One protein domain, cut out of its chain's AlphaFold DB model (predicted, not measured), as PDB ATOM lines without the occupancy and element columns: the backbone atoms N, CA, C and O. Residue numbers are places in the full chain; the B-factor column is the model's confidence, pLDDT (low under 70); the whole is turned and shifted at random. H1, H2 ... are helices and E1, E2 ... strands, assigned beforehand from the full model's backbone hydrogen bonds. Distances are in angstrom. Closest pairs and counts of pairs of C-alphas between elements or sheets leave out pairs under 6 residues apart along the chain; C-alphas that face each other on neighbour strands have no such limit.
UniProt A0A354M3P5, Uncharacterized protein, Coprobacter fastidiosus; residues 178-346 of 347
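Overview. This is residues 178 to 346 of the 347 residues of an uncharacterized protein of Coprobacter fastidiosus (UniProt A0A354M3P5). A closed barrel of eight strands, E1 to E8, makes the body, and the short helices H1, H2, H4, H5 and H6 form a loose cluster beyond it along the longest axis. The small helix H3 packs on the barrel's outside. The printed part has 169 residues, with six named helices and eight named strands in the order E1 H1 H2 E2 E3 H3 E4 E5 E6 E7 H4 H5 H6 E8. The strands follow chain order round the ring, each antiparallel to its neighbours, and the class is mixed, helices and strands. The whole is compact, with a radius of gyration of the C-alphas of 15.4 A and spans of 45 by 38 by 29 A.

Along the chain. E1, residues 182 to 189, begins with C-alpha 182 at (70.724, 69.909, 47.985) and is 20.4 A long. H1 is residues 192 to 197, and H2 is 202 to 205. E2, residues 217 to 223, and E3, 226 to 232, precede H3, 236 to 239. E4, residues 246 to 256, is 24.0 A long and bends by 72 degrees at residue 253. E5, residues 268 to 279, is 26.1 A long and bends by 94 degrees at residue 276. E6, residues 289 to 300, is 31.3 A long and bends by 56 degrees at residue 292. E7 is residues 303 to 308, H4 318 to 321, H5 324 to 328 and H6 333 to 336. E8, residues 339 to 345, ends with C-alpha 345 at (69.471, 70.622, 40.766).

Arrangement. Round the barrel, N 184 of E1 and O 218 of E2 are 2.8 A apart, within hydrogen-bond range. Pairs also within range are N 219 and O 230 in the hairpin E2 and E3, 2.9 A, and N 229 and O 246 between E3 and E4, 2.9 A. E4 to E7 form a meander, each strand the antiparallel neighbour of the one before, with N 254 and O 270, 2.9 A, N 273 and O 294, 2.8 A, and N 295 and O 307, 2.9 A, within range. E8 closes the ring, with N 306 of E7 and O 341 at 2.9 A and N 187 of E1 and O 342 at 2.9 A. H3 is on the barrel, outside it, at a height over the sheet of 6.1 A. H2 and H4 only just touch, with 3 pairs of C-alphas within 8 A, the closest being those of Asp 204 and Ser 319, 6.3 A. H5 is apart from H1. In H1 and H5 every O i to N i+4 pair is within hydrogen-bond range; H2, H3, H4 and H6 are too short for one, and the one O i to N i+3 pair of H4 is not within range.

Size, cuts and confidence. The C-alphas farthest apart, of Asn 224 and Phe 325, are 45.7 A apart. The printed part has no cut. The links H2 to E2 and E4 to E5 are long. Residues 327 to 332, of which 327 to 328 belong to H5, stand free. The mean pLDDT of the printed part is 87.2, and it is under 70 at residues 224 to 225, 259 to 265 and 324 to 335.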
ATOM      1  N   ASN A 178      80.058  66.999  50.525       72.38
ATOM      2  CA  ASN A 178      79.589  68.375  50.722       72.38
ATOM      3  C   ASN A 178      79.145  69.050  49.414       72.38
ATOM      4  O   ASN A 178      78.208  69.842  49.418       72.38
ATOM      5  N   ASN A 179      79.762  68.704  48.284       78.44
ATOM      6  CA  ASN A 179      79.442  69.283  46.983       78.44
ATOM      7  C   ASN A 179      78.152  68.735  46.363       78.44
ATOM      8  O   ASN A 179      77.664  69.322  45.397       78.44
ATOM      9  N   PHE A 180      77.601  67.644  46.903       88.44
ATOM     10  CA  PHE A 180      76.341  67.060  46.444       88.44
ATOM     11  C   PHE A 180      75.135  67.525  47.265       88.44
ATOM     12  O   PHE A 180      74.015  67.157  46.934       88.44
ATOM     13  N   ALA A 181      75.319  68.340  48.309       90.88
ATOM     14  CA  ALA A 181      74.215  68.787  49.152       90.88
ATOM     15  C   ALA A 181      73.151  69.585  48.367       90.88
ATOM     16  O   ALA A 181      73.460  70.502  47.598       90.88
ATOM     17  N   GLY A 182      71.879  69.255  48.602       93.62
ATOM     18  CA  GLY A 182      70.724  69.909  47.985       93.62
ATOM     19  C   GLY A 182      69.724  68.938  47.359       93.62
ATOM     20  O   GLY A 182      69.808  67.726  47.547       93.62
ATOM     21  N   ASN A 183      68.776  69.497  46.607       96.81
ATOM     22  CA  ASN A 183      67.675  68.757  45.997       96.81
ATOM     23  C   ASN A 183      67.958  68.477  44.519       96.81
ATOM     24  O   ASN A 183      68.276  69.389  43.753       96.81
ATOM     25  N   TRP A 184      67.803  67.220  44.115       97.81
ATOM     26  CA  TRP A 184      68.217  66.714  42.811       97.81
ATOM     27  C   TRP A 184      67.092  65.932  42.144       97.81
ATOM     28  O   TRP A 184      66.656  64.897  42.638       97.81
ATOM     29  N   LYS A 185      66.639  66.403  40.985       97.88
ATOM     30  CA  LYS A 185      65.577  65.779  40.195       97.88
ATOM     31  C   LYS A 185      66.147  64.755  39.207       97.88
ATOM     32  O   LYS A 185      67.032  65.136  38.438       97.88
ATOM     33  N   PRO A 186      65.659  63.500  39.170       97.81
ATOM     34  CA  PRO A 186      66.064  62.527  38.159       97.81
ATOM     35  C   PRO A 186      65.597  62.952  36.764       97.81
ATOM     36  O   PRO A 186      64.491  63.465  36.591       97.81
ATOM     37  N   VAL A 187      66.447  62.728  35.758       96.81
ATOM     38  CA  VAL A 187      66.177  63.127  34.367       96.81
ATOM     39  C   VAL A 187      66.118  61.927  33.431       96.81
ATOM     40  O   VAL A 187      65.135  61.754  32.716       96.81
ATOM     41  N   LYS A 188      67.198  61.138  33.365       96.12
ATOM     42  CA  LYS A 188      67.331  60.010  32.431       96.12
ATOM     43  C   LYS A 188      68.475  59.078  32.813       96.12
ATOM     44  O   LYS A 188      69.405  59.498  33.498       96.12
ATOM     45  N   ILE A 189      68.445  57.863  32.272       94.50
ATOM     46  CA  ILE A 189      69.606  56.966  32.219       94.50
ATOM     47  C   ILE A 189      70.568  57.461  31.127       94.50
ATOM     48  O   ILE A 189      70.121  57.790  30.024       94.50
ATOM     49  N   THR A 190      71.869  57.535  31.414       90.94
ATOM     50  CA  THR A 190      72.878  58.081  30.485       90.94
ATOM     51  C   THR A 190      73.718  57.026  29.780       90.94
ATOM     52  O   THR A 190      74.165  57.277  28.667       90.94
ATOM     53  N   ASN A 191      73.879  55.840  30.364       88.69
ATOM     54  CA  ASN A 191      74.831  54.829  29.906       88.69
ATOM     55  C   ASN A 191      74.201  53.695  29.068       88.69
ATOM     56  O   ASN A 191      74.807  52.641  28.900       88.69
ATOM     57  N   LYS A 192      73.005  53.904  28.489       89.44
ATOM     58  CA  LYS A 192      72.314  52.875  27.678       89.44
ATOM     59  C   LYS A 192      73.146  52.372  26.490       89.44
ATOM     60  O   LYS A 192      72.986  51.230  26.068       89.44
ATOM     61  N   LEU A 193      74.013  53.227  25.938       87.00
ATOM     62  CA  LEU A 193      74.865  52.883  24.798       87.00
ATOM     63  C   LEU A 193      75.878  51.779  25.138       87.00
ATOM     64  O   LEU A 193      76.254  51.019  24.253       87.00
ATOM     65  N   ASN A 194      76.266  51.645  26.410       85.06
ATOM     66  CA  ASN A 194      77.227  50.630  26.845       85.06
ATOM     67  C   ASN A 194      76.659  49.234  26.608       85.06
ATOM     68  O   ASN A 194      77.321  48.388  26.025       85.06
ATOM     69  N   TRP A 195      75.394  49.025  26.963       87.12
ATOM     70  CA  TRP A 195      74.715  47.742  26.783       87.12
ATOM     71  C   TRP A 195      74.508  47.393  25.309       87.12
ATOM     72  O   TRP A 195      74.655  46.236  24.937       87.12
ATOM     73  N   ILE A 196      74.241  48.397  24.466       87.56
ATOM     74  CA  ILE A 196      74.143  48.214  23.009       87.56
ATOM     75  C   ILE A 196      75.499  47.783  22.435       87.56
ATOM     76  O   ILE A 196      75.558  46.838  21.656       87.56
ATOM     77  N   ASN A 197      76.586  48.450  22.831       84.19
ATOM     78  CA  ASN A 197      77.935  48.142  22.349       84.19
ATOM     79  C   ASN A 197      78.467  46.800  22.871       84.19
ATOM     80  O   ASN A 197      79.284  46.171  22.207       84.19
ATOM     81  N   LEU A 198      78.014  46.374  24.051       82.38
ATOM     82  CA  LEU A 198      78.294  45.055  24.620       82.38
ATOM     83  C   LEU A 198      77.358  43.965  24.082       82.38
ATOM     84  O   LEU A 198      77.426  42.832  24.553       82.38
ATOM     85  N   GLU A 199      76.488  44.304  23.125       86.88
ATOM     86  CA  GLU A 199      75.536  43.387  22.491       86.88
ATOM     87  C   GLU A 199      74.623  42.670  23.502       86.88
ATOM     88  O   GLU A 199      74.206  41.531  23.292       86.88
ATOM     89  N   ILE A 200      74.274  43.349  24.604       87.38
ATOM     90  CA  ILE A 200      73.285  42.837  25.555       87.38
ATOM     91  C   ILE A 200      71.930  42.735  24.828       87.38
ATOM     92  O   ILE A 200      71.523  43.699  24.169       87.38
ATOM     93  N   PRO A 201      71.201  41.610  24.940       90.56
ATOM     94  CA  PRO A 201      69.893  41.465  24.313       90.56
ATOM     95  C   PRO A 201      68.895  42.523  24.805       90.56
ATOM     96  O   PRO A 201      68.731  42.740  26.009       90.56
ATOM     97  N   ALA A 202      68.199  43.181  23.875       91.56
ATOM     98  CA  ALA A 202      67.308  44.303  24.183       91.56
ATOM     99  C   ALA A 202      66.117  43.911  25.071       91.56
ATOM    100  O   ALA A 202      65.642  44.715  25.879       91.56
ATOM    101  N   GLU A 203      65.647  42.671  24.947       92.25
ATOM    102  CA  GLU A 203      64.620  42.084  25.801       92.25
ATOM    103  C   GLU A 203      64.992  42.129  27.288       92.25
ATOM    104  O   GLU A 203      64.114  42.309  28.130       92.25
ATOM    105  N   ASP A 204      66.283  42.043  27.612       91.00
ATOM    106  CA  ASP A 204      66.749  41.946  28.989       91.00
ATOM    107  C   ASP A 204      66.727  43.309  29.695       91.00
ATOM    108  O   ASP A 204      66.592  43.384  30.910       91.00
ATOM    109  N   TYR A 205      66.759  44.416  28.949       90.94
ATOM    110  CA  TYR A 205      66.661  45.772  29.503       90.94
ATOM    111  C   TYR A 205      65.440  46.555  29.007       90.94
ATOM    112  O   TYR A 205      65.379  47.780  29.111       90.94
ATOM    113  N   THR A 206      64.414  45.854  28.522       89.69
ATOM    114  CA  THR A 206      63.133  46.479  28.150       89.69
ATOM    115  C   THR A 206      62.379  47.035  29.371       89.69
ATOM    116  O   THR A 206      61.647  48.012  29.241       89.69
ATOM    117  N   ASN A 207      62.593  46.477  30.571       91.81
ATOM    118  CA  ASN A 207      61.929  46.896  31.818       91.81
ATOM    119  C   ASN A 207      62.804  47.799  32.707       91.81
ATOM    120  O   ASN A 207      62.692  47.759  33.935       91.81
ATOM    121  N   LEU A 208      63.709  48.584  32.117       94.75
ATOM    122  CA  LEU A 208      64.590  49.457  32.894       94.75
ATOM    123  C   LEU A 208      63.803  50.406  33.820       94.75
ATOM    124  O   LEU A 208      62.748  50.920  33.439       94.75
ATOM    125  N   PRO A 209      64.337  50.716  35.016       95.12
ATOM    126  CA  PRO A 209      63.709  51.651  35.939       95.12
ATOM    127  C   PRO A 209      63.855  53.105  35.453       95.12
ATOM    128  O   PRO A 209      64.736  53.838  35.901       95.12
ATOM    129  N   GLU A 210      62.985  53.519  34.526       95.00
ATOM    130  CA  GLU A 210      63.045  54.819  33.834       95.00
ATOM    131  C   GLU A 210      61.798  55.707  33.976       95.00
ATOM    132  O   GLU A 210      61.687  56.742  33.320       95.00
ATOM    133  N   THR A 211      60.849  55.338  34.839       95.94
ATOM    134  CA  THR A 211      59.706  56.207  35.147       95.94
ATOM    135  C   THR A 211      60.112  57.230  36.203       95.94
ATOM    136  O   THR A 211      60.363  56.857  37.349       95.94
ATOM    137  N   PHE A 212      60.140  58.514  35.841       95.25
ATOM    138  CA  PHE A 212      60.415  59.625  36.760       95.25
ATOM    139  C   PHE A 212      59.222  60.580  36.780       95.25
ATOM    140  O   PHE A 212      58.875  61.167  35.752       95.25
ATOM    141  N   ASN A 213      58.579  60.729  37.936       95.69
ATOM    142  CA  ASN A 213      57.432  61.622  38.070       95.69
ATOM    143  C   ASN A 213      57.880  63.083  38.219       95.69
ATOM    144  O   ASN A 213      59.024  63.380  38.559       95.69
ATOM    145  N   ALA A 214      56.970  64.022  37.946       93.44
ATOM    146  CA  ALA A 214      57.291  65.450  37.941       93.44
ATOM    147  C   ALA A 214      57.807  65.963  39.297       93.44
ATOM    148  O   ALA A 214      58.684  66.829  39.311       93.44
ATOM    149  N   ASP A 215      57.301  65.394  40.387       95.00
ATOM    150  CA  ASP A 215      57.636  65.772  41.761       95.00
ATOM    151  C   ASP A 215      58.727  64.879  42.371       95.00
ATOM    152  O   ASP A 215      59.033  65.021  43.550       95.00
ATOM    153  N   ASP A 216      59.317  63.965  41.589       97.62
ATOM    154  CA  ASP A 216      60.388  63.099  42.076       97.62
ATOM    155  C   ASP A 216      61.680  63.904  42.287       97.62
ATOM    156  O   ASP A 216      62.125  64.628  41.391       97.62
ATOM    157  N   TYR A 217      62.321  63.738  43.444       98.12
ATOM    158  CA  TYR A 217      63.674  64.235  43.712       98.12
ATOM    159  C   TYR A 217      64.366  63.464  44.839       98.12
ATOM    160  O   TYR A 217      63.740  62.742  45.609       98.12
ATOM    161  N   LEU A 218      65.684  63.611  44.927       97.94
ATOM    162  CA  LEU A 218      66.491  63.185  46.064       97.94
ATOM    163  C   LEU A 218      66.981  64.426  46.799       97.94
ATOM    164  O   LEU A 218      67.547  65.329  46.183       97.94
ATOM    165  N   GLU A 219      66.784  64.462  48.106       96.56
ATOM    166  CA  GLU A 219      67.401  65.446  48.984       96.56
ATOM    167  C   GLU A 219      68.677  64.836  49.568       96.56
ATOM    168  O   GLU A 219      68.651  63.800  50.232       96.56
ATOM    169  N   ILE A 220      69.816  65.459  49.283       95.12
ATOM    170  CA  ILE A 220      71.116  65.053  49.811       95.12
ATOM    171  C   ILE A 220      71.458  65.981  50.967       95.12
ATOM    172  O   ILE A 220      71.703  67.176  50.775       95.12
ATOM    173  N   VAL A 221      71.486  65.410  52.168       91.69
ATOM    174  CA  VAL A 221      71.792  66.118  53.408       91.69
ATOM    175  C   VAL A 221      73.215  65.788  53.819       91.69
ATOM    176  O   VAL A 221      73.584  64.619  53.954       91.69
ATOM    177  N   ASN A 222      74.011  66.826  54.049       83.56
ATOM    178  CA  ASN A 222      75.340  66.690  54.614       83.56
ATOM    179  C   ASN A 222      75.531  67.722  55.724       83.56
ATOM    180  O   ASN A 222      75.656  68.918  55.471       83.56
ATOM    181  N   THR A 223      75.503  67.242  56.960       73.38
ATOM    182  CA  THR A 223      75.887  67.998  58.149       73.38
ATOM    183  C   THR A 223      77.118  67.349  58.770       73.38
ATOM    184  O   THR A 223      77.441  66.201  58.463       73.38
ATOM    185  N   ASN A 224      77.794  68.064  59.674       61.06
ATOM    186  CA  ASN A 224      78.999  67.566  60.349       61.06
ATOM    187  C   ASN A 224      78.812  66.177  60.995       61.06
ATOM    188  O   ASN A 224      79.779  65.425  61.079       61.06
ATOM    189  N   ASP A 225      77.579  65.824  61.376       67.69
ATOM    190  CA  ASP A 225      77.253  64.589  62.096       67.69
ATOM    191  C   ASP A 225      76.392  63.601  61.282       67.69
ATOM    192  O   ASP A 225      76.054  62.527  61.777       67.69
ATOM    193  N   SER A 226      75.981  63.944  60.054       76.25
ATOM    194  CA  SER A 226      75.027  63.126  59.293       76.25
ATOM    195  C   SER A 226      75.127  63.347  57.785       76.25
ATOM    196  O   SER A 226      74.813  64.422  57.273       76.25
ATOM    197  N   LYS A 227      75.453  62.275  57.060       89.19
ATOM    198  CA  LYS A 227      75.366  62.199  55.598       89.19
ATOM    199  C   LYS A 227      74.208  61.283  55.231       89.19
ATOM    200  O   LYS A 227      74.217  60.107  55.597       89.19
ATOM    201  N   LYS A 228      73.202  61.822  54.545       94.19
ATOM    202  CA  LYS A 228      71.968  61.099  54.224       94.19
ATOM    203  C   LYS A 228      71.458  61.412  52.824       94.19
ATOM    204  O   LYS A 228      71.655  62.510  52.307       94.19
ATOM    205  N   ILE A 229      70.741  60.451  52.260       96.50
ATOM    206  CA  ILE A 229      69.886  60.624  51.086       96.50
ATOM    207  C   ILE A 229      68.444  60.434  51.549       96.50
ATOM    208  O   ILE A 229      68.101  59.391  52.105       96.50
ATOM    209  N   ILE A 230      67.606  61.438  51.315       97.31
ATOM    210  CA  ILE A 230      66.177  61.420  51.615       97.31
ATOM    211  C   ILE A 230      65.435  61.341  50.273       97.31
ATOM    212  O   ILE A 230      65.421  62.312  49.507       97.31
ATOM    213  N   PRO A 231      64.883  60.169  49.921       97.88
ATOM    214  CA  PRO A 231      64.173  59.985  48.669       97.88
ATOM    215  C   PRO A 231      62.759  60.571  48.730       97.88
ATOM    216  O   PRO A 231      61.911  60.128  49.498       97.88
ATOM    217  N   HIS A 232      62.471  61.502  47.828       97.81
ATOM    218  CA  HIS A 232      61.122  61.981  47.536       97.81
ATOM    219  C   HIS A 232      60.716  61.459  46.160       97.81
ATOM    220  O   HIS A 232      60.479  62.229  45.238       97.81
ATOM    221  N   VAL A 233      60.729  60.132  45.985       96.69
ATOM    222  CA  VAL A 233      60.492  59.480  44.688       96.69
ATOM    223  C   VAL A 233      59.299  58.530  44.734       96.69
ATOM    224  O   VAL A 233      59.116  57.744  45.659       96.69
ATOM    225  N   THR A 234      58.487  58.582  43.686       95.75
ATOM    226  CA  THR A 234      57.267  57.782  43.509       95.75
ATOM    227  C   THR A 234      57.282  56.977  42.206       95.75
ATOM    228  O   THR A 234      56.523  56.003  42.074       95.75
ATOM    229  N   GLY A 235      58.163  57.352  41.270       95.44
ATOM    230  CA  GLY A 235      58.508  56.598  40.071       95.44
ATOM    231  C   GLY A 235      59.377  55.368  40.355       95.44
ATOM    232  O   GLY A 235      59.356  54.800  41.446       95.44
ATOM    233  N   SER A 236      60.150  54.930  39.360       96.00
ATOM    234  CA  SER A 236      60.923  53.683  39.409       96.00
ATOM    235  C   SER A 236      62.008  53.673  40.489       96.00
ATOM    236  O   SER A 236      62.266  52.625  41.076       96.00
ATOM    237  N   LEU A 237      62.616  54.826  40.795       97.44
ATOM    238  CA  LEU A 237      63.705  54.919  41.776       97.44
ATOM    239  C   LEU A 237      63.284  54.543  43.205       97.44
ATOM    240  O   LEU A 237      64.138  54.129  43.987       97.44
ATOM    241  N   LYS A 238      61.985  54.590  43.541       96.88
ATOM    242  CA  LYS A 238      61.481  54.131  44.852       96.88
ATOM    243  C   LYS A 238      61.784  52.655  45.123       96.88
ATOM    244  O   LYS A 238      61.843  52.229  46.269       96.88
ATOM    245  N   ASN A 239      61.953  51.869  44.058       96.94
ATOM    246  CA  ASN A 239      62.235  50.444  44.162       96.94
ATOM    247  C   ASN A 239      63.687  50.177  44.569       96.94
ATOM    248  O   ASN A 239      63.974  49.061  44.982       96.94
ATOM    249  N   TYR A 240      64.581  51.169  44.453       97.38
ATOM    250  CA  TYR A 240      65.935  51.135  45.014       97.38
ATOM    251  C   TYR A 240      65.973  51.838  46.374       97.38
ATOM    252  O   TYR A 240      66.375  51.249  47.376       97.38
ATOM    253  N   PHE A 241      65.480  53.078  46.423       97.06
ATOM    254  CA  PHE A 241      65.386  53.883  47.640       97.06
ATOM    255  C   PHE A 241      64.088  53.568  48.400       97.06
ATOM    256  O   PHE A 241      63.159  54.371  48.437       97.06
ATOM    257  N   CYS A 242      63.994  52.353  48.946       91.12
ATOM    258  CA  CYS A 242      62.767  51.832  49.556       91.12
ATOM    259  C   CYS A 242      62.483  52.343  50.985       91.12
ATOM    260  O   CYS A 242      61.456  51.980  51.560       91.12
ATOM    261  N   GLY A 243      63.389  53.129  51.575       90.81
ATOM    262  CA  GLY A 243      63.248  53.731  52.904       90.81
ATOM    263  C   GLY A 243      62.899  55.220  52.841       90.81
ATOM    264  O   GLY A 243      62.916  55.827  51.777       90.81
ATOM    265  N   SER A 244      62.591  55.824  53.991       93.44
ATOM    266  CA  SER A 244      62.357  57.275  54.092       93.44
ATOM    267  C   SER A 244      63.647  58.091  54.166       93.44
ATOM    268  O   SER A 244      63.650  59.271  53.840       93.44
ATOM    269  N   GLU A 245      64.737  57.481  54.625       95.88
ATOM    270  CA  GLU A 245      66.074  58.061  54.650       95.88
ATOM    271  C   GLU A 245      67.117  56.946  54.574       95.88
ATOM    272  O   GLU A 245      66.876  55.825  55.026       95.88
ATOM    273  N   HIS A 246      68.279  57.269  54.016       96.38
ATOM    274  CA  HIS A 246      69.406  56.356  53.903       96.38
ATOM    275  C   HIS A 246      70.682  57.047  54.375       96.38
ATOM    276  O   HIS A 246      71.090  58.051  53.793       96.38
ATOM    277  N   GLU A 247      71.318  56.514  55.417       95.19
ATOM    278  CA  GLU A 247      72.659  56.947  55.821       95.19
ATOM    279  C   GLU A 247      73.684  56.570  54.755       95.19
ATOM    280  O   GLU A 247      73.593  55.495  54.152       95.19
ATOM    281  N   VAL A 248      74.682  57.435  54.564       92.62
ATOM    282  CA  VAL A 248      75.789  57.166  53.649       92.62
ATOM    283  C   VAL A 248      77.153  57.394  54.288       92.62
ATOM    284  O   VAL A 248      77.370  58.354  55.025       92.62
ATOM    285  N   SER A 249      78.108  56.525  53.976       89.50
ATOM    286  CA  SER A 249      79.501  56.645  54.419       89.50
ATOM    287  C   SER A 249      80.445  56.439  53.247       89.50
ATOM    288  O   SER A 249      80.150  55.657  52.349       89.50
ATOM    289  N   PHE A 250      81.574  57.146  53.236       88.12
ATOM    290  CA  PHE A 250      82.580  56.979  52.185       88.12
ATOM    291  C   PHE A 250      83.037  55.516  52.111       88.12
ATOM    292  O   PHE A 250      83.234  54.891  53.153       88.12
ATOM    293  N   LEU A 251      83.202  54.993  50.896       88.88
ATOM    294  CA  LEU A 251      83.670  53.631  50.650       88.88
ATOM    295  C   LEU A 251      84.979  53.636  49.856       88.88
ATOM    296  O   LEU A 251      85.990  53.111  50.319       88.88
ATOM    297  N   SER A 252      84.982  54.214  48.659       89.12
ATOM    298  CA  SER A 252      86.129  54.142  47.750       89.12
ATOM    299  C   SER A 252      86.073  55.235  46.688       89.12
ATOM    300  O   SER A 252      85.049  55.889  46.488       89.12
ATOM    301  N   VAL A 253      87.186  55.414  45.981       87.56
ATOM    302  CA  VAL A 253      87.185  56.030  44.655       87.56
ATOM    303  C   VAL A 253      87.581  54.944  43.669       87.56
ATOM    304  O   VAL A 253      88.557  54.231  43.899       87.56
ATOM    305  N   GLU A 254      86.805  54.787  42.607       86.38
ATOM    306  CA  GLU A 254      87.059  53.797  41.566       86.38
ATOM    307  C   GLU A 254      87.014  54.488  40.209       86.38
ATOM    308  O   GLU A 254      86.115  55.287  39.937       86.38
ATOM    309  N   ASN A 255      87.979  54.162  39.355       83.94
ATOM    310  CA  ASN A 255      87.958  54.606  37.975       83.94
ATOM    311  C   ASN A 255      86.891  53.811  37.211       83.94
ATOM    312  O   ASN A 255      86.866  52.578  37.249       83.94
ATOM    313  N   PHE A 256      85.996  54.522  36.537       80.38
ATOM    314  CA  PHE A 256      84.934  53.942  35.733       80.38
ATOM    315  C   PHE A 256      85.041  54.425  34.298       80.38
ATOM    316  O   PHE A 256      85.034  55.624  34.018       80.38
ATOM    317  N   PHE A 257      85.073  53.467  33.383       77.25
ATOM    318  CA  PHE A 257      84.994  53.736  31.963       77.25
ATOM    319  C   PHE A 257      83.548  53.584  31.486       77.25
ATOM    320  O   PHE A 257      82.983  52.490  31.486       77.25
ATOM    321  N   ASP A 258      82.954  54.696  31.065       72.62
ATOM    322  CA  ASP A 258      81.661  54.708  30.394       72.62
ATOM    323  C   ASP A 258      81.904  54.602  28.882       72.62
ATOM    324  O   ASP A 258      82.515  55.495  28.295       72.62
ATOM    325  N   MET A 259      81.423  53.542  28.221       69.50
ATOM    326  CA  MET A 259      81.627  53.383  26.771       69.50
ATOM    327  C   MET A 259      80.938  54.482  25.950       69.50
ATOM    328  O   MET A 259      81.276  54.667  24.782       69.50
ATOM    329  N   SER A 260      79.995  55.233  26.529       61.62
ATOM    330  CA  SER A 260      79.445  56.435  25.900       61.62
ATOM    331  C   SER A 260      80.438  57.607  25.858       61.62
ATOM    332  O   SER A 260      80.229  58.557  25.105       61.62
ATOM    333  N   MET A 261      81.546  57.521  26.600       63.56
ATOM    334  CA  MET A 261      82.643  58.488  26.646       63.56
ATOM    335  C   MET A 261      83.838  58.015  25.803       63.56
ATOM    336  O   MET A 261      84.973  58.062  26.261       63.56
ATOM    337  N   MET A 262      83.604  57.571  24.559       58.34
ATOM    338  CA  MET A 262      84.657  57.035  23.668       58.34
ATOM    339  C   MET A 262      85.849  57.982  23.426       58.34
ATOM    340  O   MET A 262      86.903  57.527  22.988       58.34
ATOM    341  N   ASP A 263      85.700  59.277  23.711       59.28
ATOM    342  CA  ASP A 263      86.775  60.269  23.607       59.28
ATOM    343  C   ASP A 263      87.663  60.343  24.869       59.28
ATOM    344  O   ASP A 263      88.733  60.946  24.824       59.28
ATOM    345  N   ASN A 264      87.252  59.724  25.983       64.69
ATOM    346  CA  ASN A 264      87.980  59.692  27.253       64.69
ATOM    347  C   ASN A 264      88.240  58.245  27.710       64.69
ATOM    348  O   ASN A 264      87.542  57.697  28.565       64.69
ATOM    349  N   TRP A 265      89.269  57.631  27.124       66.31
ATOM    350  CA  TRP A 265      89.697  56.258  27.428       66.31
ATOM    351  C   TRP A 265      90.240  56.076  28.848       66.31
ATOM    352  O   TRP A 265      90.254  54.951  29.343       66.31
ATOM    353  N   ASP A 266      90.627  57.165  29.513       71.00
ATOM    354  CA  ASP A 266      91.151  57.143  30.882       71.00
ATOM    355  C   ASP A 266      90.037  56.988  31.935       71.00
ATOM    356  O   ASP A 266      90.312  56.843  33.127       71.00
ATOM    357  N   GLY A 267      88.769  56.998  31.506       79.44
ATOM    358  CA  GLY A 267      87.615  56.896  32.390       79.44
ATOM    359  C   GLY A 267      87.417  58.144  33.253       79.44
ATOM    360  O   GLY A 267      87.968  59.219  33.001       79.44
ATOM    361  N   ILE A 268      86.568  58.010  34.265       81.62
ATOM    362  CA  ILE A 268      86.311  59.035  35.275       81.62
ATOM    363  C   ILE A 268      86.452  58.435  36.669       81.62
ATOM    364  O   ILE A 268      86.009  57.315  36.921       81.62
ATOM    365  N   ASP A 269      87.025  59.195  37.594       84.62
ATOM    366  CA  ASP A 269      87.069  58.794  38.997       84.62
ATOM    367  C   ASP A 269      85.702  59.041  39.643       84.62
ATOM    368  O   ASP A 269      85.240  60.179  39.774       84.62
ATOM    369  N   ILE A 270      85.040  57.954  40.039       86.81
ATOM    370  CA  ILE A 270      83.752  57.980  40.729       86.81
ATOM    371  C   ILE A 270      83.989  57.762  42.209       86.81
ATOM    372  O   ILE A 270      84.694  56.835  42.612       86.81
ATOM    373  N   ILE A 271      83.327  58.571  43.031       88.00
ATOM    374  CA  ILE A 271      83.322  58.341  44.467       88.00
ATOM    375  C   ILE A 271      82.155  57.456  44.826       88.00
ATOM    376  O   ILE A 271      80.995  57.806  44.607       88.00
ATOM    377  N   TYR A 272      82.487  56.335  45.437       91.00
ATOM    378  CA  TYR A 272      81.536  55.390  45.957       91.00
ATOM    379  C   TYR A 272      81.352  55.571  47.460       91.00
ATOM    380  O   TYR A 272      82.295  55.766  48.231       91.00
ATOM    381  N   TYR A 273      80.094  55.473  47.862       91.94
ATOM    382  CA  TYR A 273      79.644  55.461  49.241       91.94
ATOM    383  C   TYR A 273      78.909  54.152  49.501       91.94
ATOM    384  O   TYR A 273      78.269  53.600  48.604       91.94
ATOM    385  N   THR A 274      78.952  53.692  50.743       93.88
ATOM    386  CA  THR A 274      77.964  52.744  51.244       93.88
ATOM    387  C   THR A 274      76.670  53.505  51.498       93.88
ATOM    388  O   THR A 274      76.702  54.532  52.171       93.88
ATOM    389  N   ILE A 275      75.546  53.014  50.984       95.81
ATOM    390  CA  ILE A 275      74.188  53.456  51.297       95.81
ATOM    391  C   ILE A 275      73.492  52.378  52.121       95.81
ATOM    392  O   ILE A 275      73.396  51.231  51.690       95.81
ATOM    393  N   LYS A 276      73.003  52.740  53.308       96.06
ATOM    394  CA  LYS A 276      72.360  51.780  54.207       96.06
ATOM    395  C   LYS A 276      70.902  51.527  53.856       96.06
ATOM    396  O   LYS A 276      70.137  52.464  53.622       96.06
ATOM    397  N   GLY A 277      70.498  50.261  53.894       96.19
ATOM    398  CA  GLY A 277      69.095  49.848  53.788       96.19
ATOM    399  C   GLY A 277      68.424  50.137  52.440       96.19
ATOM    400  O   GLY A 277      67.203  50.288  52.396       96.19
ATOM    401  N   ALA A 278      69.190  50.238  51.353       97.38
ATOM    402  CA  ALA A 278      68.639  50.286  49.999       97.38
ATOM    403  C   ALA A 278      68.167  48.885  49.566       97.38
ATOM    404  O   ALA A 278      68.629  47.872  50.091       97.38
ATOM    405  N   ASN A 279      67.239  48.799  48.615       97.44
ATOM    406  CA  ASN A 279      66.756  47.507  48.133       97.44
ATOM    407  C   ASN A 279      67.790  46.846  47.216       97.44
ATOM    408  O   ASN A 279      67.968  47.252  46.065       97.44
ATOM    409  N   LYS A 280      68.375  45.747  47.694       95.19
ATOM    410  CA  LYS A 280      69.361  44.930  46.977       95.19
ATOM    411  C   LYS A 280      68.927  44.488  45.580       95.19
ATOM    412  O   LYS A 280      69.783  44.286  44.726       95.19
ATOM    413  N   TYR A 281      67.632  44.300  45.338       94.88
ATOM    414  CA  TYR A 281      67.136  43.784  44.057       94.88
ATOM    415  C   TYR A 281      66.728  44.873  43.064       94.88
ATOM    416  O   TYR A 281      66.438  44.550  41.917       94.88
ATOM    417  N   PHE A 282      66.654  46.139  43.495       95.19
ATOM    418  CA  PHE A 282      66.115  47.242  42.692       95.19
ATOM    419  C   PHE A 282      64.800  46.864  41.970       95.19
ATOM    420  O   PHE A 282      64.593  47.157  40.794       95.19
ATOM    421  N   SER A 283      63.897  46.194  42.687       95.06
ATOM    422  CA  SER A 283      62.698  45.574  42.120       95.06
ATOM    423  C   SER A 283      61.430  46.062  42.805       95.06
ATOM    424  O   SER A 283      61.415  46.337  44.005       95.06
ATOM    425  N   ALA A 284      60.344  46.148  42.035       92.62
ATOM    426  CA  ALA A 284      59.013  46.445  42.570       92.62
ATOM    427  C   ALA A 284      58.381  45.239  43.285       92.62
ATOM    428  O   ALA A 284      57.462  45.403  44.085       92.62
ATOM    429  N   THR A 285      58.830  44.024  42.958       94.00
ATOM    430  CA  THR A 285      58.209  42.769  43.412       94.00
ATOM    431  C   THR A 285      59.065  42.014  44.421       94.00
ATOM    432  O   THR A 285      58.544  41.179  45.162       94.00
ATOM    433  N   LYS A 286      60.361  42.337  44.498       95.12
ATOM    434  CA  LYS A 286      61.302  41.761  45.454       95.12
ATOM    435  C   LYS A 286      62.036  42.866  46.206       95.12
ATOM    436  O   LYS A 286      62.646  43.741  45.597       95.12
ATOM    437  N   SER A 287      61.982  42.816  47.536       94.88
ATOM    438  CA  SER A 287      62.638  43.802  48.393       94.88
ATOM    439  C   SER A 287      63.400  43.137  49.530       94.88
ATOM    440  O   SER A 287      62.838  42.334  50.273       94.88
ATOM    441  N   GLU A 288      64.682  43.467  49.640       95.88
ATOM    442  CA  GLU A 288      65.566  43.076  50.741       95.88
ATOM    443  C   GLU A 288      66.502  44.257  51.018       95.88
ATOM    444  O   GLU A 288      67.413  44.508  50.222       95.88
ATOM    445  N   PRO A 289      66.254  45.026  52.096       96.19
ATOM    446  CA  PRO A 289      67.139  46.107  52.503       96.19
ATOM    447  C   PRO A 289      68.541  45.580  52.817       96.19
ATOM    448  O   PRO A 289      68.693  44.632  53.588       96.19
ATOM    449  N   ALA A 290      69.555  46.210  52.239       95.25
ATOM    450  CA  ALA A 290      70.956  45.893  52.460       95.25
ATOM    451  C   ALA A 290      71.815  47.159  52.391       95.25
ATOM    452  O   ALA A 290      71.394  48.190  51.859       95.25
ATOM    453  N   ASP A 291      73.028  47.060  52.923       95.56
ATOM    454  CA  ASP A 291      74.060  48.070  52.730       95.56
ATOM    455  C   ASP A 291      74.700  47.826  51.361       95.56
ATOM    456  O   ASP A 291      75.231  46.744  51.111       95.56
ATOM    457  N   LEU A 292      74.585  48.808  50.467       94.88
ATOM    458  CA  LEU A 292      75.001  48.706  49.066       94.88
ATOM    459  C   LEU A 292      75.967  49.829  48.696       94.88
ATOM    460  O   LEU A 292      76.073  50.836  49.388       94.88
ATOM    461  N   LYS A 293      76.627  49.697  47.556       93.62
ATOM    462  CA  LYS A 293      77.530  50.669  46.960       93.62
ATOM    463  C   LYS A 293      76.783  51.573  45.978       93.62
ATOM    464  O   LYS A 293      76.157  51.108  45.026       93.62
ATOM    465  N   ILE A 294      76.917  52.885  46.165       94.12
ATOM    466  CA  ILE A 294      76.353  53.920  45.289       94.12
ATOM    467  C   ILE A 294      77.424  54.941  44.906       94.12
ATOM    468  O   ILE A 294      78.175  55.412  45.757       94.12
ATOM    469  N   GLY A 295      77.523  55.257  43.616       92.56
ATOM    470  CA  GLY A 295      78.521  56.190  43.096       92.56
ATOM    471  C   GLY A 295      77.950  57.579  42.844       92.56
ATOM    472  O   GLY A 295      76.796  57.710  42.435       92.56
ATOM    473  N   PHE A 296      78.773  58.606  43.031       91.38
ATOM    474  CA  PHE A 296      78.448  59.998  42.736       91.38
ATOM    475  C   PHE A 296      79.538  60.637  41.883       91.38
ATOM    476  O   PHE A 296      80.732  60.463  42.130       91.38
ATOM    477  N   TYR A 297      79.106  61.424  40.901       88.88
ATOM    478  CA  TYR A 297      79.983  62.244  40.076       88.88
ATOM    479  C   TYR A 297      79.349  63.611  39.833       88.88
ATOM    480  O   TYR A 297      78.195  63.703  39.402       88.88
ATOM    481  N   LYS A 298      80.102  64.681  40.097       87.56
ATOM    482  CA  LYS A 298      79.664  66.051  39.829       87.56
ATOM    483  C   LYS A 298      80.067  66.425  38.408       87.56
ATOM    484  O   LYS A 298      81.252  66.516  38.113       87.56
ATOM    485  N   VAL A 299      79.083  66.644  37.540       88.12
ATOM    486  CA  VAL A 299      79.335  67.120  36.171       88.12
ATOM    487  C   VAL A 299      79.545  68.633  36.189       88.12
ATOM    488  O   VAL A 299      80.503  69.138  35.616       88.12
ATOM    489  N   ASP A 300      78.656  69.346  36.882       89.38
ATOM    490  CA  ASP A 300      78.710  70.789  37.118       89.38
ATOM    491  C   ASP A 300      77.876  71.148  38.369       89.38
ATOM    492  O   ASP A 300      77.380  70.267  39.074       89.38
ATOM    493  N   ASP A 301      77.715  72.434  38.690       89.19
ATOM    494  CA  ASP A 301      76.959  72.883  39.875       89.19
ATOM    495  C   ASP A 301      75.454  72.573  39.841       89.19
ATOM    496  O   ASP A 301      74.789  72.626  40.878       89.19
ATOM    497  N   ASN A 302      74.913  72.255  38.667       94.12
ATOM    498  CA  ASN A 302      73.500  71.972  38.442       94.12
ATOM    499  C   ASN A 302      73.249  70.545  37.947       94.12
ATOM    500  O   ASN A 302      72.087  70.176  37.777       94.12
ATOM    501  N   THR A 303      74.295  69.744  37.741       94.31
ATOM    502  CA  THR A 303      74.201  68.392  37.195       94.31
ATOM    503  C   THR A 303      75.094  67.421  37.955       94.31
ATOM    504  O   THR A 303      76.311  67.603  38.041       94.31
ATOM    505  N   ILE A 304      74.497  66.323  38.414       94.19
ATOM    506  CA  ILE A 304      75.221  65.178  38.976       94.19
ATOM    507  C   ILE A 304      74.803  63.900  38.258       94.19
ATOM    508  O   ILE A 304      73.688  63.800  37.738       94.19
ATOM    509  N   ASN A 305      75.691  62.915  38.269       93.50
ATOM    510  CA  ASN A 305      75.367  61.542  37.919       93.50
ATOM    511  C   ASN A 305      75.420  60.677  39.178       93.50
ATOM    512  O   ASN A 305      76.354  60.789  39.975       93.50
ATOM    513  N   ILE A 306      74.419  59.814  39.333       95.06
ATOM    514  CA  ILE A 306      74.364  58.798  40.385       95.06
ATOM    515  C   ILE A 306      74.464  57.423  39.728       95.06
ATOM    516  O   ILE A 306      73.736  57.122  38.780       95.06
ATOM    517  N   PHE A 307      75.368  56.596  40.243       93.88
ATOM    518  CA  PHE A 307      75.712  55.284  39.705       93.88
ATOM    519  C   PHE A 307      75.162  54.204  40.634       93.88
ATOM    520  O   PHE A 307      75.668  54.002  41.740       93.88
ATOM    521  N   ILE A 308      74.125  53.507  40.177       94.44
ATOM    522  CA  ILE A 308      73.544  52.344  40.853       94.44
ATOM    523  C   ILE A 308      74.160  51.104  40.209       94.44
ATOM    524  O   ILE A 308      73.663  50.580  39.213       94.44
ATOM    525  N   HIS A 309      75.329  50.720  40.721       89.25
ATOM    526  CA  HIS A 309      76.157  49.649  40.158       89.25
ATOM    527  C   HIS A 309      76.146  48.379  41.015       89.25
ATOM    528  O   HIS A 309      76.507  47.319  40.524       89.25
ATOM    529  N   GLU A 310      75.712  48.449  42.273       89.69
ATOM    530  CA  GLU A 310      75.555  47.266  43.117       89.69
ATOM    531  C   GLU A 310      74.077  46.971  43.361       89.69
ATOM    532  O   GLU A 310      73.387  47.675  44.094       89.69
ATOM    533  N   TYR A 311      73.593  45.919  42.708       91.44
ATOM    534  CA  TYR A 311      72.279  45.324  42.913       91.44
ATOM    535  C   TYR A 311      72.279  43.910  42.314       91.44
ATOM    536  O   TYR A 311      73.193  43.532  41.579       91.44
ATOM    537  N   VAL A 312      71.261  43.116  42.635       91.12
ATOM    538  CA  VAL A 312      71.040  41.790  42.049       91.12
ATOM    539  C   VAL A 312      69.872  41.880  41.063       91.12
ATOM    540  O   VAL A 312      68.733  42.002  41.517       91.12
ATOM    541  N   PRO A 313      70.129  41.815  39.743       90.56
ATOM    542  CA  PRO A 313      69.106  41.856  38.700       90.56
ATOM    543  C   PRO A 313      67.960  40.856  38.913       90.56
ATOM    544  O   PRO A 313      68.194  39.669  39.162       90.56
ATOM    545  N   THR A 314      66.715  41.321  38.778       90.69
ATOM    546  CA  THR A 314      65.517  40.455  38.752       90.69
ATOM    547  C   THR A 314      64.533  40.842  37.658       90.69
ATOM    548  O   THR A 314      64.039  39.970  36.952       90.69
ATOM    549  N   ASP A 315      64.244  42.138  37.524       91.00
ATOM    550  CA  ASP A 315      63.187  42.643  36.636       91.00
ATOM    551  C   ASP A 315      63.742  43.062  35.260       91.00
ATOM    552  O   ASP A 315      63.011  43.129  34.271       91.00
ATOM    553  N   PHE A 316      65.045  43.335  35.218       92.88
ATOM    554  CA  PHE A 316      65.854  43.750  34.075       92.88
ATOM    555  C   PHE A 316      67.273  43.190  34.275       92.88
ATOM    556  O   PHE A 316      67.666  42.947  35.413       92.88
ATOM    557  N   PHE A 317      68.014  42.962  33.192       91.62
ATOM    558  CA  PHE A 317      69.315  42.284  33.101       91.62
ATOM    559  C   PHE A 317      69.375  40.852  33.656       91.62
ATOM    560  O   PHE A 317      70.464  40.307  33.820       91.62
ATOM    561  N   TYR A 318      68.245  40.223  33.984       89.31
ATOM    562  CA  TYR A 318      68.241  38.923  34.656       89.31
ATOM    563  C   TYR A 318      68.881  37.823  33.804       89.31
ATOM    564  O   TYR A 318      69.655  37.019  34.326       89.31
ATOM    565  N   SER A 319      68.564  37.762  32.510       88.88
ATOM    566  CA  SER A 319      69.072  36.702  31.641       88.88
ATOM    567  C   SER A 319      70.573  36.849  31.409       88.88
ATOM    568  O   SER A 319      71.303  35.881  31.595       88.88
ATOM    569  N   SER A 320      71.042  38.057  31.095       87.50
ATOM    570  CA  SER A 320      72.458  38.336  30.831       87.50
ATOM    571  C   SER A 320      73.303  38.247  32.097       87.50
ATOM    572  O   SER A 320      74.429  37.765  32.048       87.50
ATOM    573  N   PHE A 321      72.766  38.649  33.253       83.38
ATOM    574  CA  PHE A 321      73.465  38.527  34.534       83.38
ATOM    575  C   PHE A 321      73.724  37.067  34.931       83.38
ATOM    576  O   PHE A 321      74.731  36.773  35.570       83.38
ATOM    577  N   ASN A 322      72.823  36.151  34.560       81.69
ATOM    578  CA  ASN A 322      72.970  34.718  34.829       81.69
ATOM    579  C   ASN A 322      73.639  33.946  33.679       81.69
ATOM    580  O   ASN A 322      73.811  32.730  33.791       81.69
ATOM    581  N   ASP A 323      74.009  34.617  32.587       78.56
ATOM    582  CA  ASP A 323      74.723  33.990  31.479       78.56
ATOM    583  C   ASP A 323      76.205  33.800  31.837       78.56
ATOM    584  O   ASP A 323      76.915  34.722  32.250       78.56
ATOM    585  N   THR A 324      76.695  32.578  31.641       62.62
ATOM    586  CA  THR A 324      78.101  32.209  31.820       62.62
ATOM    587  C   THR A 324      79.052  33.026  30.948       62.62
ATOM    588  O   THR A 324      80.192  33.228  31.357       62.62
ATOM    589  N   PHE A 325      78.599  33.550  29.802       63.78
ATOM    590  CA  PHE A 325      79.419  34.391  28.927       63.78
ATOM    591  C   PHE A 325      79.965  35.629  29.654       63.78
ATOM    592  O   PHE A 325      81.162  35.903  29.601       63.78
ATOM    593  N   PHE A 326      79.126  36.343  30.410       59.78
ATOM    594  CA  PHE A 326      79.570  37.506  31.187       59.78
ATOM    595  C   PHE A 326      80.347  37.109  32.454       59.78
ATOM    596  O   PHE A 326      81.159  37.893  32.945       59.78
ATOM    597  N   GLY A 327      80.162  35.877  32.945       52.59
ATOM    598  CA  GLY A 327      80.942  35.302  34.044       52.59
ATOM    599  C   GLY A 327      82.379  34.911  33.665       52.59
ATOM    600  O   GLY A 327      83.272  35.005  34.505       52.59
ATOM    601  N   GLU A 328      82.632  34.505  32.415       50.78
ATOM    602  CA  GLU A 328      83.958  34.064  31.940       50.78
ATOM    603  C   GLU A 328      84.924  35.220  31.642       50.78
ATOM    604  O   GLU A 328      86.138  35.068  31.790       50.78
ATOM    605  N   TRP A 329      84.411  36.396  31.271       51.12
ATOM    606  CA  TRP A 329      85.243  37.560  30.942       51.12
ATOM    607  C   TRP A 329      85.748  38.347  32.159       51.12
ATOM    608  O   TRP A 329      86.458  39.337  31.986       51.12
ATOM    609  N   ASN A 330      85.422  37.926  33.387       46.44
ATOM    610  CA  ASN A 330      85.841  38.603  34.623       46.44
ATOM    611  C   ASN A 330      85.495  40.109  34.642       46.44
ATOM    612  O   ASN A 330      86.100  40.883  35.389       46.44
ATOM    613  N   PHE A 331      84.514  40.538  33.838       51.59
ATOM    614  CA  PHE A 331      83.900  41.840  34.012       51.59
ATOM    615  C   PHE A 331      83.257  41.802  35.390       51.59
ATOM    616  O   PHE A 331      82.270  41.099  35.595       51.59
ATOM    617  N   ASN A 332      83.823  42.521  36.357       47.91
ATOM    618  CA  ASN A 332      83.130  42.761  37.611       47.91
ATOM    619  C   ASN A 332      81.730  43.283  37.245       47.91
ATOM    620  O   ASN A 332      81.594  44.396  36.720       47.91
ATOM    621  N   ALA A 333      80.707  42.459  37.506       53.47
ATOM    622  CA  ALA A 333      79.309  42.671  37.126       53.47
ATOM    623  C   ALA A 333      78.759  44.090  37.404       53.47
ATOM    624  O   ALA A 333      77.938  44.552  36.606       53.47
ATOM    625  N   PRO A 334      79.231  44.834  38.435       51.59
ATOM    626  CA  PRO A 334      78.810  46.214  38.662       51.59
ATOM    627  C   PRO A 334      79.050  47.186  37.500       51.59
ATOM    628  O   PRO A 334      78.304  48.147  37.349       51.59
ATOM    629  N   SER A 335      80.084  46.966  36.678       61.38
ATOM    630  CA  SER A 335      80.439  47.884  35.581       61.38
ATOM    631  C   SER A 335      79.618  47.665  34.306       61.38
ATOM    632  O   SER A 335      79.305  48.628  33.610       61.38
ATOM    633  N   VAL A 336      79.234  46.417  34.021       74.94
ATOM    634  CA  VAL A 336      78.501  46.046  32.797       74.94
ATOM    635  C   VAL A 336      77.017  46.359  32.934       74.94
ATOM    636  O   VAL A 336      76.441  47.017  32.072       74.94
ATOM    637  N   PHE A 337      76.402  45.929  34.035       84.56
ATOM    638  CA  PHE A 337      74.961  46.090  34.257       84.56
ATOM    639  C   PHE A 337      74.626  47.331  35.088       84.56
ATOM    640  O   PHE A 337      73.457  47.637  35.310       84.56
ATOM    641  N   GLY A 338      75.626  48.071  35.565       88.81
ATOM    642  CA  GLY A 338      75.411  49.281  36.346       88.81
ATOM    643  C   GLY A 338      74.557  50.311  35.605       88.81
ATOM    644  O   GLY A 338      74.708  50.492  34.400       88.81
ATOM    645  N   ILE A 339      73.655  50.992  36.314       92.31
ATOM    646  CA  ILE A 339      72.804  52.040  35.739       92.31
ATOM    647  C   ILE A 339      73.293  53.405  36.216       92.31
ATOM    648  O   ILE A 339      73.377  53.665  37.418       92.31
ATOM    649  N   THR A 340      73.562  54.302  35.270       93.25
ATOM    650  CA  THR A 340      73.918  55.693  35.554       93.25
ATOM    651  C   THR A 340      72.732  56.605  35.279       93.25
ATOM    652  O   THR A 340      72.215  56.659  34.162       93.25
ATOM    653  N   TYR A 341      72.322  57.358  36.293       96.00
ATOM    654  CA  TYR A 341      71.236  58.324  36.212       96.00
ATOM    655  C   TYR A 341      71.775  59.748  36.251       96.00
ATOM    656  O   TYR A 341      72.501  60.113  37.174       96.00
ATOM    657  N   LYS A 342      71.342  60.580  35.301       96.44
ATOM    658  CA  LYS A 342      71.520  62.031  35.370       96.44
ATOM    659  C   LYS A 342      70.469  62.640  36.287       96.44
ATOM    660  O   LYS A 342      69.273  62.403  36.095       96.44
ATOM    661  N   PHE A 343      70.916  63.517  37.176       97.81
ATOM    662  CA  PHE A 343      70.073  64.386  37.981       97.81
ATOM    663  C   PHE A 343      70.401  65.857  37.734       97.81
ATOM    664  O   PHE A 343      71.536  66.213  37.413       97.81
ATOM    665  N   THR A 344      69.402  66.720  37.907       97.62
ATOM    666  CA  THR A 344      69.559  68.177  37.842       97.62
ATOM    667  C   THR A 344      69.095  68.840  39.122       97.62
ATOM    668  O   THR A 344      68.101  68.414  39.711       97.62
ATOM    669  N   ARG A 345      69.786  69.897  39.537       96.31
ATOM    670  CA  ARG A 345      69.471  70.622  40.766       96.31
ATOM    671  C   ARG A 345      68.095  71.290  40.691       96.31
ATOM    672  O   ARG A 345      67.733  71.854  39.660       96.31
ATOM    673  N   ILE A 346      67.347  71.237  41.788       93.62
ATOM    674  CA  ILE A 346      66.123  72.015  42.002       93.62
ATOM    675  C   ILE A 346      66.528  73.300  42.729       93.62
ATOM    676  O   ILE A 346      67.234  73.231  43.736       93.62
TER     677      ILE A 346